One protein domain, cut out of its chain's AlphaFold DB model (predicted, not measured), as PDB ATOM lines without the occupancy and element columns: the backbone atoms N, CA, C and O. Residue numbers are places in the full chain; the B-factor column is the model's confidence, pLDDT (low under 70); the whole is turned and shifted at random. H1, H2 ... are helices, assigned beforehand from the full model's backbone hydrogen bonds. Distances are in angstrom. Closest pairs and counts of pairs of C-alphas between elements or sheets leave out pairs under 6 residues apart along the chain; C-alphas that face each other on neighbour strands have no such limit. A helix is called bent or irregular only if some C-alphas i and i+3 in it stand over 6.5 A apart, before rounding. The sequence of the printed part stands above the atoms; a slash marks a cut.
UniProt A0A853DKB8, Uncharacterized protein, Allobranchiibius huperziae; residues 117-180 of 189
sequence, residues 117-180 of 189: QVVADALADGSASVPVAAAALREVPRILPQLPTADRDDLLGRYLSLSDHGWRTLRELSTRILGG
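This is residues 117 to 180 of the 189 residues of an uncharacterized protein of Allobranchiibius huperziae (UniProt A0A853DKB8). Helices H1, H2 and H3 pack into a small three-helix body, and H4 reaches away as an arm whose residues 174 to 180 stick out. The printed part has 64 residues with four named helices, H1 to H4, and no named strand: all helix. It is only just compact, close to loose, with a radius of gyration of the C-alphas of 12.3 A, and flat, spanning 35 by 29 by 15 A.

H1, residues 117 to 125, and H2, residues 130 to 146, form a helical hairpin; they only just touch, with 3 pairs of C-alphas within 8 A, through residues 130 to 133 of H2 alone, closest at Val 119 and Ala 133, 6.5 A. H3, residues 152 to 161, touches H2, C-alphas of Ala 136 and Tyr 159 closest at 5.6 A, opposite ways at a steep tilt of 40 degrees, a second hairpin. H3 also touches H1, C-alphas of Val 118 and Asp 153 closest at 6.6 A, the same way at a shallow 23 degrees. H4, residues 166 to 180, is apart from the other three. Each O i to N i+4 pair is within hydrogen-bond range in H1, H3 and H4; in H2, 9 of 13.

H1 begins at C-alpha 117 (91.499, 38.223, 92.073). H2, 25.4 A long, has a kink of 35 degrees near residue 140 and is only just irregular, C-alphas 142 and 145 being 6.8 A apart. H3 measures 14.3 A; H4, 21.2 A, ends at C-alpha 180 (112.356, 39.333, 65.483).

The C-alphas farthest apart, of Ala 124 and Gly 179, are 35.9 A apart. The printed part has no cut, and its three links are tight. Residues 163 to 180 have pLDDT under 70.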
ATOM      1  N   GLN A 117      92.906  38.168  92.475       94.00
ATOM      2  CA  GLN A 117      91.499  38.223  92.073       94.00
ATOM      3  C   GLN A 117      91.318  38.093  90.552       94.00
ATOM      4  O   GLN A 117      90.442  37.358  90.112       94.00
ATOM      5  N   VAL A 118      92.225  38.674  89.754       94.25
ATOM      6  CA  VAL A 118      92.238  38.526  88.284       94.25
ATOM      7  C   VAL A 118      92.292  37.063  87.823       94.25
ATOM      8  O   VAL A 118      91.711  36.703  86.802       94.25
ATOM      9  N   VAL A 119      92.956  36.187  88.584       95.69
ATOM     10  CA  VAL A 119      93.013  34.749  88.293       95.69
ATOM     11  C   VAL A 119      91.697  34.076  88.668       95.69
ATOM     12  O   VAL A 119      91.193  33.261  87.900       95.69
ATOM     13  N   ALA A 120      91.131  34.413  89.830       96.38
ATOM     14  CA  ALA A 120      89.849  33.869  90.269       96.38
ATOM     15  C   ALA A 120      88.720  34.240  89.291       96.38
ATOM     16  O   ALA A 120      87.947  33.366  88.898       96.38
ATOM     17  N   ASP A 121      88.685  35.491  88.833       95.00
ATOM     18  CA  ASP A 121      87.698  35.990  87.874       95.00
ATOM     19  C   ASP A 121      87.831  35.277  86.517       95.00
ATOM     20  O   ASP A 121      86.838  34.769  85.995       95.00
ATOM     21  N   ALA A 122      89.059  35.114  86.006       94.06
ATOM     22  CA  ALA A 122      89.321  34.395  84.752       94.06
ATOM     23  C   ALA A 122      88.987  32.890  84.820       94.06
ATOM     24  O   ALA A 122      88.642  32.237  83.831       94.06
ATOM     25  N   LEU A 123      89.102  32.281  86.003       95.50
ATOM     26  CA  LEU A 123      88.614  30.920  86.209       95.50
ATOM     27  C   LEU A 123      87.089  30.894  86.308       95.50
ATOM     28  O   LEU A 123      86.486  29.920  85.852       95.50
ATOM     29  N   ALA A 124      86.464  31.919  86.889       95.25
ATOM     30  CA  ALA A 124      85.021  32.005  87.093       95.25
ATOM     31  C   ALA A 124      84.260  32.238  85.786       95.25
ATOM     32  O   ALA A 124      83.255  31.562  85.565       95.25
ATOM     33  N   ASP A 125      84.749  33.090  84.891       92.44
ATOM     34  CA  ASP A 125      84.163  33.297  83.559       92.44
ATOM     35  C   ASP A 125      84.543  32.188  82.553       92.44
ATOM     36  O   ASP A 125      83.836  31.968  81.571       92.44
ATOM     37  N   GLY A 126      85.595  31.416  82.847       89.94
ATOM     38  CA  GLY A 126      86.076  30.331  81.993       89.94
ATOM     39  C   GLY A 126      87.012  30.783  80.872       89.94
ATOM     40  O   GLY A 126      87.304  29.973  79.994       89.94
ATOM     41  N   SER A 127      87.500  32.024  80.913       89.81
ATOM     42  CA  SER A 127      88.507  32.569  79.990       89.81
ATOM     43  C   SER A 127      89.909  31.992  80.211       89.81
ATOM     44  O   SER A 127      90.772  32.109  79.346       89.81
ATOM     45  N   ALA A 128      90.148  31.334  81.350       91.56
ATOM     46  CA  ALA A 128      91.373  30.594  81.623       91.56
ATOM     47  C   ALA A 128      91.091  29.193  82.174       91.56
ATOM     48  O   ALA A 128      90.046  28.927  82.765       91.56
ATOM     49  N   SER A 129      92.063  28.289  82.033       92.88
ATOM     50  CA  SER A 129      92.042  26.961  82.653       92.88
ATOM     51  C   SER A 129      92.990  26.879  83.852       92.88
ATOM     52  O   SER A 129      93.990  27.599  83.925       92.88
ATOM     53  N   VAL A 130      92.734  25.953  84.781       95.50
ATOM     54  CA  VAL A 130      93.611  25.691  85.939       95.50
ATOM     55  C   VAL A 130      95.086  25.447  85.552       95.50
ATOM     56  O   VAL A 130      95.965  26.005  86.216       95.50
ATOM     57  N   PRO A 131      95.428  24.677  84.496       93.31
ATOM     58  CA  PRO A 131      96.807  24.568  84.009       93.31
ATOM     59  C   PRO A 131      97.456  25.902  83.634       93.31
ATOM     60  O   PRO A 131      98.621  26.126  83.970       93.31
ATOM     61  N   VAL A 132      96.709  26.787  82.974       91.50
ATOM     62  CA  VAL A 132      97.196  28.102  82.538       91.50
ATOM     63  C   VAL A 132      97.364  29.023  83.739       91.50
ATOM     64  O   VAL A 132      98.425  29.621  83.895       91.50
ATOM     65  N   ALA A 133      96.377  29.068  84.636       94.62
ATOM     66  CA  ALA A 133      96.457  29.825  85.880       94.62
ATOM     67  C   ALA A 133      97.666  29.393  86.725       94.62
ATOM     68  O   ALA A 133      98.458  30.229  87.157       94.62
ATOM     69  N   ALA A 134      97.879  28.084  86.892       94.94
ATOM     70  CA  ALA A 134      99.029  27.552  87.621       94.94
ATOM     71  C   ALA A 134     100.372  27.947  86.983       94.94
ATOM     72  O   ALA A 134     101.349  28.186  87.693       94.94
ATOM     73  N   ALA A 135     100.442  27.997  85.650       91.75
ATOM     74  CA  ALA A 135     101.628  28.472  84.948       91.75
ATOM     75  C   ALA A 135     101.837  29.979  85.168       91.75
ATOM     76  O   ALA A 135     102.935  30.381  85.544       91.75
ATOM     77  N   ALA A 136     100.791  30.794  85.012       91.12
ATOM     78  CA  ALA A 136     100.839  32.242  85.216       91.12
ATOM     79  C   ALA A 136     101.313  32.604  86.634       91.12
ATOM     80  O   ALA A 136     102.281  33.345  86.798       91.12
ATOM     81  N   LEU A 137     100.704  31.992  87.654       94.38
ATOM     82  CA  LEU A 137     101.040  32.189  89.068       94.38
ATOM     83  C   LEU A 137     102.487  31.801  89.400       94.38
ATOM     84  O   LEU A 137     103.097  32.380  90.297       94.38
ATOM     85  N   ARG A 138     103.063  30.845  88.666       93.69
ATOM     86  CA  ARG A 138     104.458  30.427  88.839       93.69
ATOM     87  C   ARG A 138     105.447  31.336  88.111       93.69
ATOM     88  O   ARG A 138     106.524  31.591  88.645       93.69
ATOM     89  N   GLU A 139     105.127  31.765  86.892       90.06
ATOM     90  CA  GLU A 139     106.069  32.516  86.054       90.06
ATOM     91  C   GLU A 139     106.048  34.023  86.335       90.06
ATOM     92  O   GLU A 139     107.118  34.629  86.386       90.06
ATOM     93  N   VAL A 140     104.882  34.632  86.589       90.31
ATOM     94  CA  VAL A 140     104.771  36.088  86.804       90.31
ATOM     95  C   VAL A 140     105.690  36.589  87.929       90.31
ATOM     96  O   VAL A 140     106.456  37.521  87.678       90.31
ATOM     97  N   PRO A 141     105.746  35.966  89.123       89.62
ATOM     98  CA  PRO A 141     106.657  36.407  90.184       89.62
ATOM     99  C   PRO A 141     108.148  36.331  89.817       89.62
ATOM    100  O   PRO A 141     108.956  37.037  90.413       89.62
ATOM    101  N   ARG A 142     108.532  35.485  88.850       89.62
ATOM    102  CA  ARG A 142     109.929  35.324  88.406       89.62
ATOM    103  C   ARG A 142     110.351  36.400  87.411       89.62
ATOM    104  O   ARG A 142     111.514  36.804  87.400       89.62
ATOM    105  N   ILE A 143     109.420  36.835  86.565       86.88
ATOM    106  CA  ILE A 143     109.684  37.832  85.521       86.88
ATOM    107  C   ILE A 143     109.444  39.261  86.008       86.88
ATOM    108  O   ILE A 143     110.102  40.171  85.519       86.88
ATOM    109  N   LEU A 144     108.549  39.462  86.982       87.62
ATOM    110  CA  LEU A 144     108.169  40.789  87.474       87.62
ATOM    111  C   LEU A 144     109.381  41.642  87.910       87.62
ATOM    112  O   LEU A 144     109.454  42.792  87.487       87.62
ATOM    113  N   PRO A 145     110.391  41.114  88.638       89.81
ATOM    114  CA  PRO A 145     111.567  41.904  89.020       89.81
ATOM    115  C   PRO A 145     112.409  42.399  87.834       89.81
ATOM    116  O   PRO A 145     113.199  43.325  87.982       89.81
ATOM    117  N   GLN A 146     112.266  41.772  86.665       89.00
ATOM    118  CA  GLN A 146     112.988  42.120  85.439       89.00
ATOM    119  C   GLN A 146     112.229  43.162  84.602       89.00
ATOM    120  O   GLN A 146     112.753  43.649  83.602       89.00
ATOM    121  N   LEU A 147     110.999  43.509  84.999       83.25
ATOM    122  CA  LEU A 147     110.097  44.402  84.281       83.25
ATOM    123  C   LEU A 147     109.706  45.587  85.185       83.25
ATOM    124  O   LEU A 147     108.625  45.586  85.768       83.25
ATOM    125  N   PRO A 148     110.563  46.619  85.299       73.81
ATOM    126  CA  PRO A 148     110.419  47.683  86.300       73.81
ATOM    127  C   PRO A 148     109.166  48.558  86.147       73.81
ATOM    128  O   PRO A 148     108.833  49.306  87.060       73.81
ATOM    129  N   THR A 149     108.475  48.487  85.009       82.19
ATOM    130  CA  THR A 149     107.247  49.246  84.723       82.19
ATOM    131  C   THR A 149     106.009  48.364  84.578       82.19
ATOM    132  O   THR A 149     104.933  48.888  84.300       82.19
ATOM    133  N   ALA A 150     106.143  47.041  84.705       84.06
ATOM    134  CA  ALA A 150     105.018  46.141  84.505       84.06
ATOM    135  C   ALA A 150     104.199  45.999  85.788       84.06
ATOM    136  O   ALA A 150     104.742  45.684  86.847       84.06
ATOM    137  N   ASP A 151     102.888  46.186  85.664       88.81
ATOM    138  CA  ASP A 151     101.953  45.836  86.719       88.81
ATOM    139  C   ASP A 151     101.728  44.314  86.768       88.81
ATOM    140  O   ASP A 151     101.744  43.614  85.748       88.81
ATOM    141  N   ARG A 152     101.559  43.786  87.982       88.31
ATOM    142  CA  ARG A 152     101.418  42.347  88.216       88.31
ATOM    143  C   ARG A 152     100.108  41.815  87.644       88.31
ATOM    144  O   ARG A 152     100.125  40.739  87.044       88.31
ATOM    145  N   ASP A 153      99.012  42.541  87.830       88.19
ATOM    146  CA  ASP A 153      97.688  42.095  87.399       88.19
ATOM    147  C   ASP A 153      97.581  42.164  85.875       88.19
ATOM    148  O   ASP A 153      97.109  41.211  85.252       88.19
ATOM    149  N   ASP A 154      98.164  43.198  85.261       87.12
ATOM    150  CA  ASP A 154      98.344  43.276  83.807       87.12
ATOM    151  C   ASP A 154      99.124  42.075  83.242       87.12
ATOM    152  O   ASP A 154      98.755  41.501  82.211       87.12
ATOM    153  N   LEU A 155     100.222  41.670  83.893       87.88
ATOM    154  CA  LEU A 155     101.000  40.504  83.463       87.88
ATOM    155  C   LEU A 155     100.219  39.201  83.633       87.88
ATOM    156  O   LEU A 155     100.248  38.362  82.731       87.88
ATOM    157  N   LEU A 156      99.507  39.029  84.748       88.00
ATOM    158  CA  LEU A 156      98.640  37.871  84.956       88.00
ATOM    159  C   LEU A 156      97.552  37.807  83.883       88.00
ATOM    160  O   LEU A 156      97.421  36.770  83.236       88.00
ATOM    161  N   GLY A 157      96.851  38.910  83.614       86.00
ATOM    162  CA  GLY A 157      95.834  38.990  82.564       86.00
ATOM    163  C   GLY A 157      96.377  38.588  81.190       86.00
ATOM    164  O   GLY A 157      95.778  37.767  80.495       86.00
ATOM    165  N   ARG A 158      97.575  39.068  80.826       85.12
ATOM    166  CA  ARG A 158      98.242  38.659  79.578       85.12
ATOM    167  C   ARG A 158      98.523  37.162  79.544       85.12
ATOM    168  O   ARG A 158      98.176  36.521  78.558       85.12
ATOM    169  N   TYR A 159      99.102  36.590  80.599       84.75
ATOM    170  CA  TYR A 159      99.376  35.149  80.657       84.75
ATOM    171  C   TYR A 159      98.103  34.300  80.558       84.75
ATOM    172  O   TYR A 159      98.115  33.263  79.900       84.75
ATOM    173  N   LEU A 160      97.011  34.742  81.181       86.88
ATOM    174  CA  LEU A 160      95.723  34.051  81.141       86.88
ATOM    175  C   LEU A 160      95.115  34.095  79.730       86.88
ATOM    176  O   LEU A 160      94.681  33.060  79.225       86.88
ATOM    177  N   SER A 161      95.218  35.233  79.034       81.81
ATOM    178  CA  SER A 161      94.756  35.385  77.643       81.81
ATOM    179  C   SER A 161      95.520  34.523  76.624       81.81
ATOM    180  O   SER A 161      95.032  34.262  75.524       81.81
ATOM    181  N   LEU A 162      96.709  34.014  76.973       72.38
ATOM    182  CA  LEU A 162      97.447  33.092  76.102       72.38
ATOM    183  C   LEU A 162      96.724  31.749  75.924       72.38
ATOM    184  O   LEU A 162      97.019  31.021  74.976       72.38
ATOM    185  N   SER A 163      95.781  31.416  76.809       60.22
ATOM    186  CA  SER A 163      94.998  30.184  76.713       60.22
ATOM    187  C   SER A 163      93.963  30.189  75.589       60.22
ATOM    188  O   SER A 163      93.774  29.144  74.967       60.22
ATOM    189  N   ASP A 164      93.428  31.360  75.230       53.38
ATOM    190  CA  ASP A 164      92.539  31.543  74.071       53.38
ATOM    191  C   ASP A 164      93.229  31.218  72.740       53.38
ATOM    192  O   ASP A 164      92.601  30.844  71.753       53.38
ATOM    193  N   HIS A 165      94.555  31.327  72.707       53.22
ATOM    194  CA  HIS A 165      95.318  31.230  71.473       53.22
ATOM    195  C   HIS A 165      95.733  29.783  71.157       53.22
ATOM    196  O   HIS A 165      96.143  29.485  70.038       53.22
ATOM    197  N   GLY A 166      95.601  28.839  72.093       49.31
ATOM    198  CA  GLY A 166      96.050  27.459  71.903       49.31
ATOM    199  C   GLY A 166      97.573  27.320  71.713       49.31
ATOM    200  O   GLY A 166      98.307  28.241  71.349       49.31
ATOM    201  N   TRP A 167      98.094  26.115  71.948       46.78
ATOM    202  CA  TRP A 167      99.538  25.826  71.900       46.78
ATOM    203  C   TRP A 167     100.192  26.088  70.528       46.78
ATOM    204  O   TRP A 167     101.402  26.313  70.456       46.78
ATOM    205  N   ARG A 168      99.414  26.067  69.435       48.19
ATOM    206  CA  ARG A 168      99.897  26.370  68.077       48.19
ATOM    207  C   ARG A 168     100.253  27.843  67.918       48.19
ATOM    208  O   ARG A 168     101.359  28.146  67.484       48.19
ATOM    209  N   THR A 169      99.387  28.740  68.372       50.94
ATOM    210  CA  THR A 169      99.613  30.185  68.262       50.94
ATOM    211  C   THR A 169     100.723  30.655  69.198       50.94
ATOM    212  O   THR A 169     101.469  31.560  68.852       50.94
ATOM    213  N   LEU A 170     100.929  29.988  70.342       48.81
ATOM    214  CA  LEU A 170     102.109  30.205  71.192       48.81
ATOM    215  C   LEU A 170     103.422  29.820  70.500       48.81
ATOM    216  O   LEU A 170     104.433  30.501  70.675       48.81
ATOM    217  N   ARG A 171     103.423  28.746  69.700       51.25
ATOM    218  CA  ARG A 171     104.592  28.339  68.909       51.25
ATOM    219  C   ARG A 171     104.876  29.362  67.810       51.25
ATOM    220  O   ARG A 171     106.019  29.765  67.652       51.25
ATOM    221  N   GLU A 172     103.835  29.841  67.137       49.44
ATOM    222  CA  GLU A 172     103.931  30.895  66.121       49.44
ATOM    223  C   GLU A 172     104.378  32.243  66.709       49.44
ATOM    224  O   GLU A 172     105.246  32.899  66.135       49.44
ATOM    225  N   LEU A 173     103.867  32.629  67.884       46.44
ATOM    226  CA  LEU A 173     104.305  33.811  68.637       46.44
ATOM    227  C   LEU A 173     105.761  33.686  69.088       46.44
ATOM    228  O   LEU A 173     106.531  34.624  68.907       46.44
ATOM    229  N   SER A 174     106.160  32.530  69.619       45.06
ATOM    230  CA  SER A 174     107.546  32.258  70.013       45.06
ATOM    231  C   SER A 174     108.492  32.319  68.808       45.06
ATOM    232  O   SER A 174     109.525  32.979  68.872       45.06
ATOM    233  N   THR A 175     108.107  31.749  67.660       49.91
ATOM    234  CA  THR A 175     108.871  31.859  66.407       49.91
ATOM    235  C   THR A 175     108.915  33.294  65.873       49.91
ATOM    236  O   THR A 175     109.954  33.708  65.368       49.91
ATOM    237  N   ARG A 176     107.850  34.095  66.027       48.44
ATOM    238  CA  ARG A 176     107.845  35.520  65.639       48.44
ATOM    239  C   ARG A 176     108.708  36.388  66.544       48.44
ATOM    240  O   ARG A 176     109.398  37.269  66.044       48.44
ATOM    241  N   ILE A 177     108.679  36.148  67.852       60.78
ATOM    242  CA  ILE A 177     109.484  36.892  68.826       60.78
ATOM    243  C   ILE A 177     110.961  36.515  68.661       60.78
ATOM    244  O   ILE A 177     111.798  37.404  68.547       60.78
ATOM    245  N   LEU A 178     111.287  35.225  68.532       51.38
ATOM    246  CA  LEU A 178     112.661  34.755  68.309       51.38
ATOM    247  C   LEU A 178     113.192  35.091  66.906       51.38
ATOM    248  O   LEU A 178     114.377  35.367  66.761       51.38
ATOM    249  N   GLY A 179     112.333  35.134  65.884       43.72
ATOM    250  CA  GLY A 179     112.685  35.601  64.538       43.72
ATOM    251  C   GLY A 179     112.810  37.127  64.421       43.72
ATOM    252  O   GLY A 179     113.416  37.620  63.473       43.72
ATOM    253  N   GLY A 180     112.254  37.874  65.381       41.53
ATOM    254  CA  GLY A 180     112.356  39.333  65.483       41.53
ATOM    255  C   GLY A 180     113.582  39.827  66.261       41.53
ATOM    256  O   GLY A 180     113.956  40.993  66.124       41.53
TER     257      GLY A 180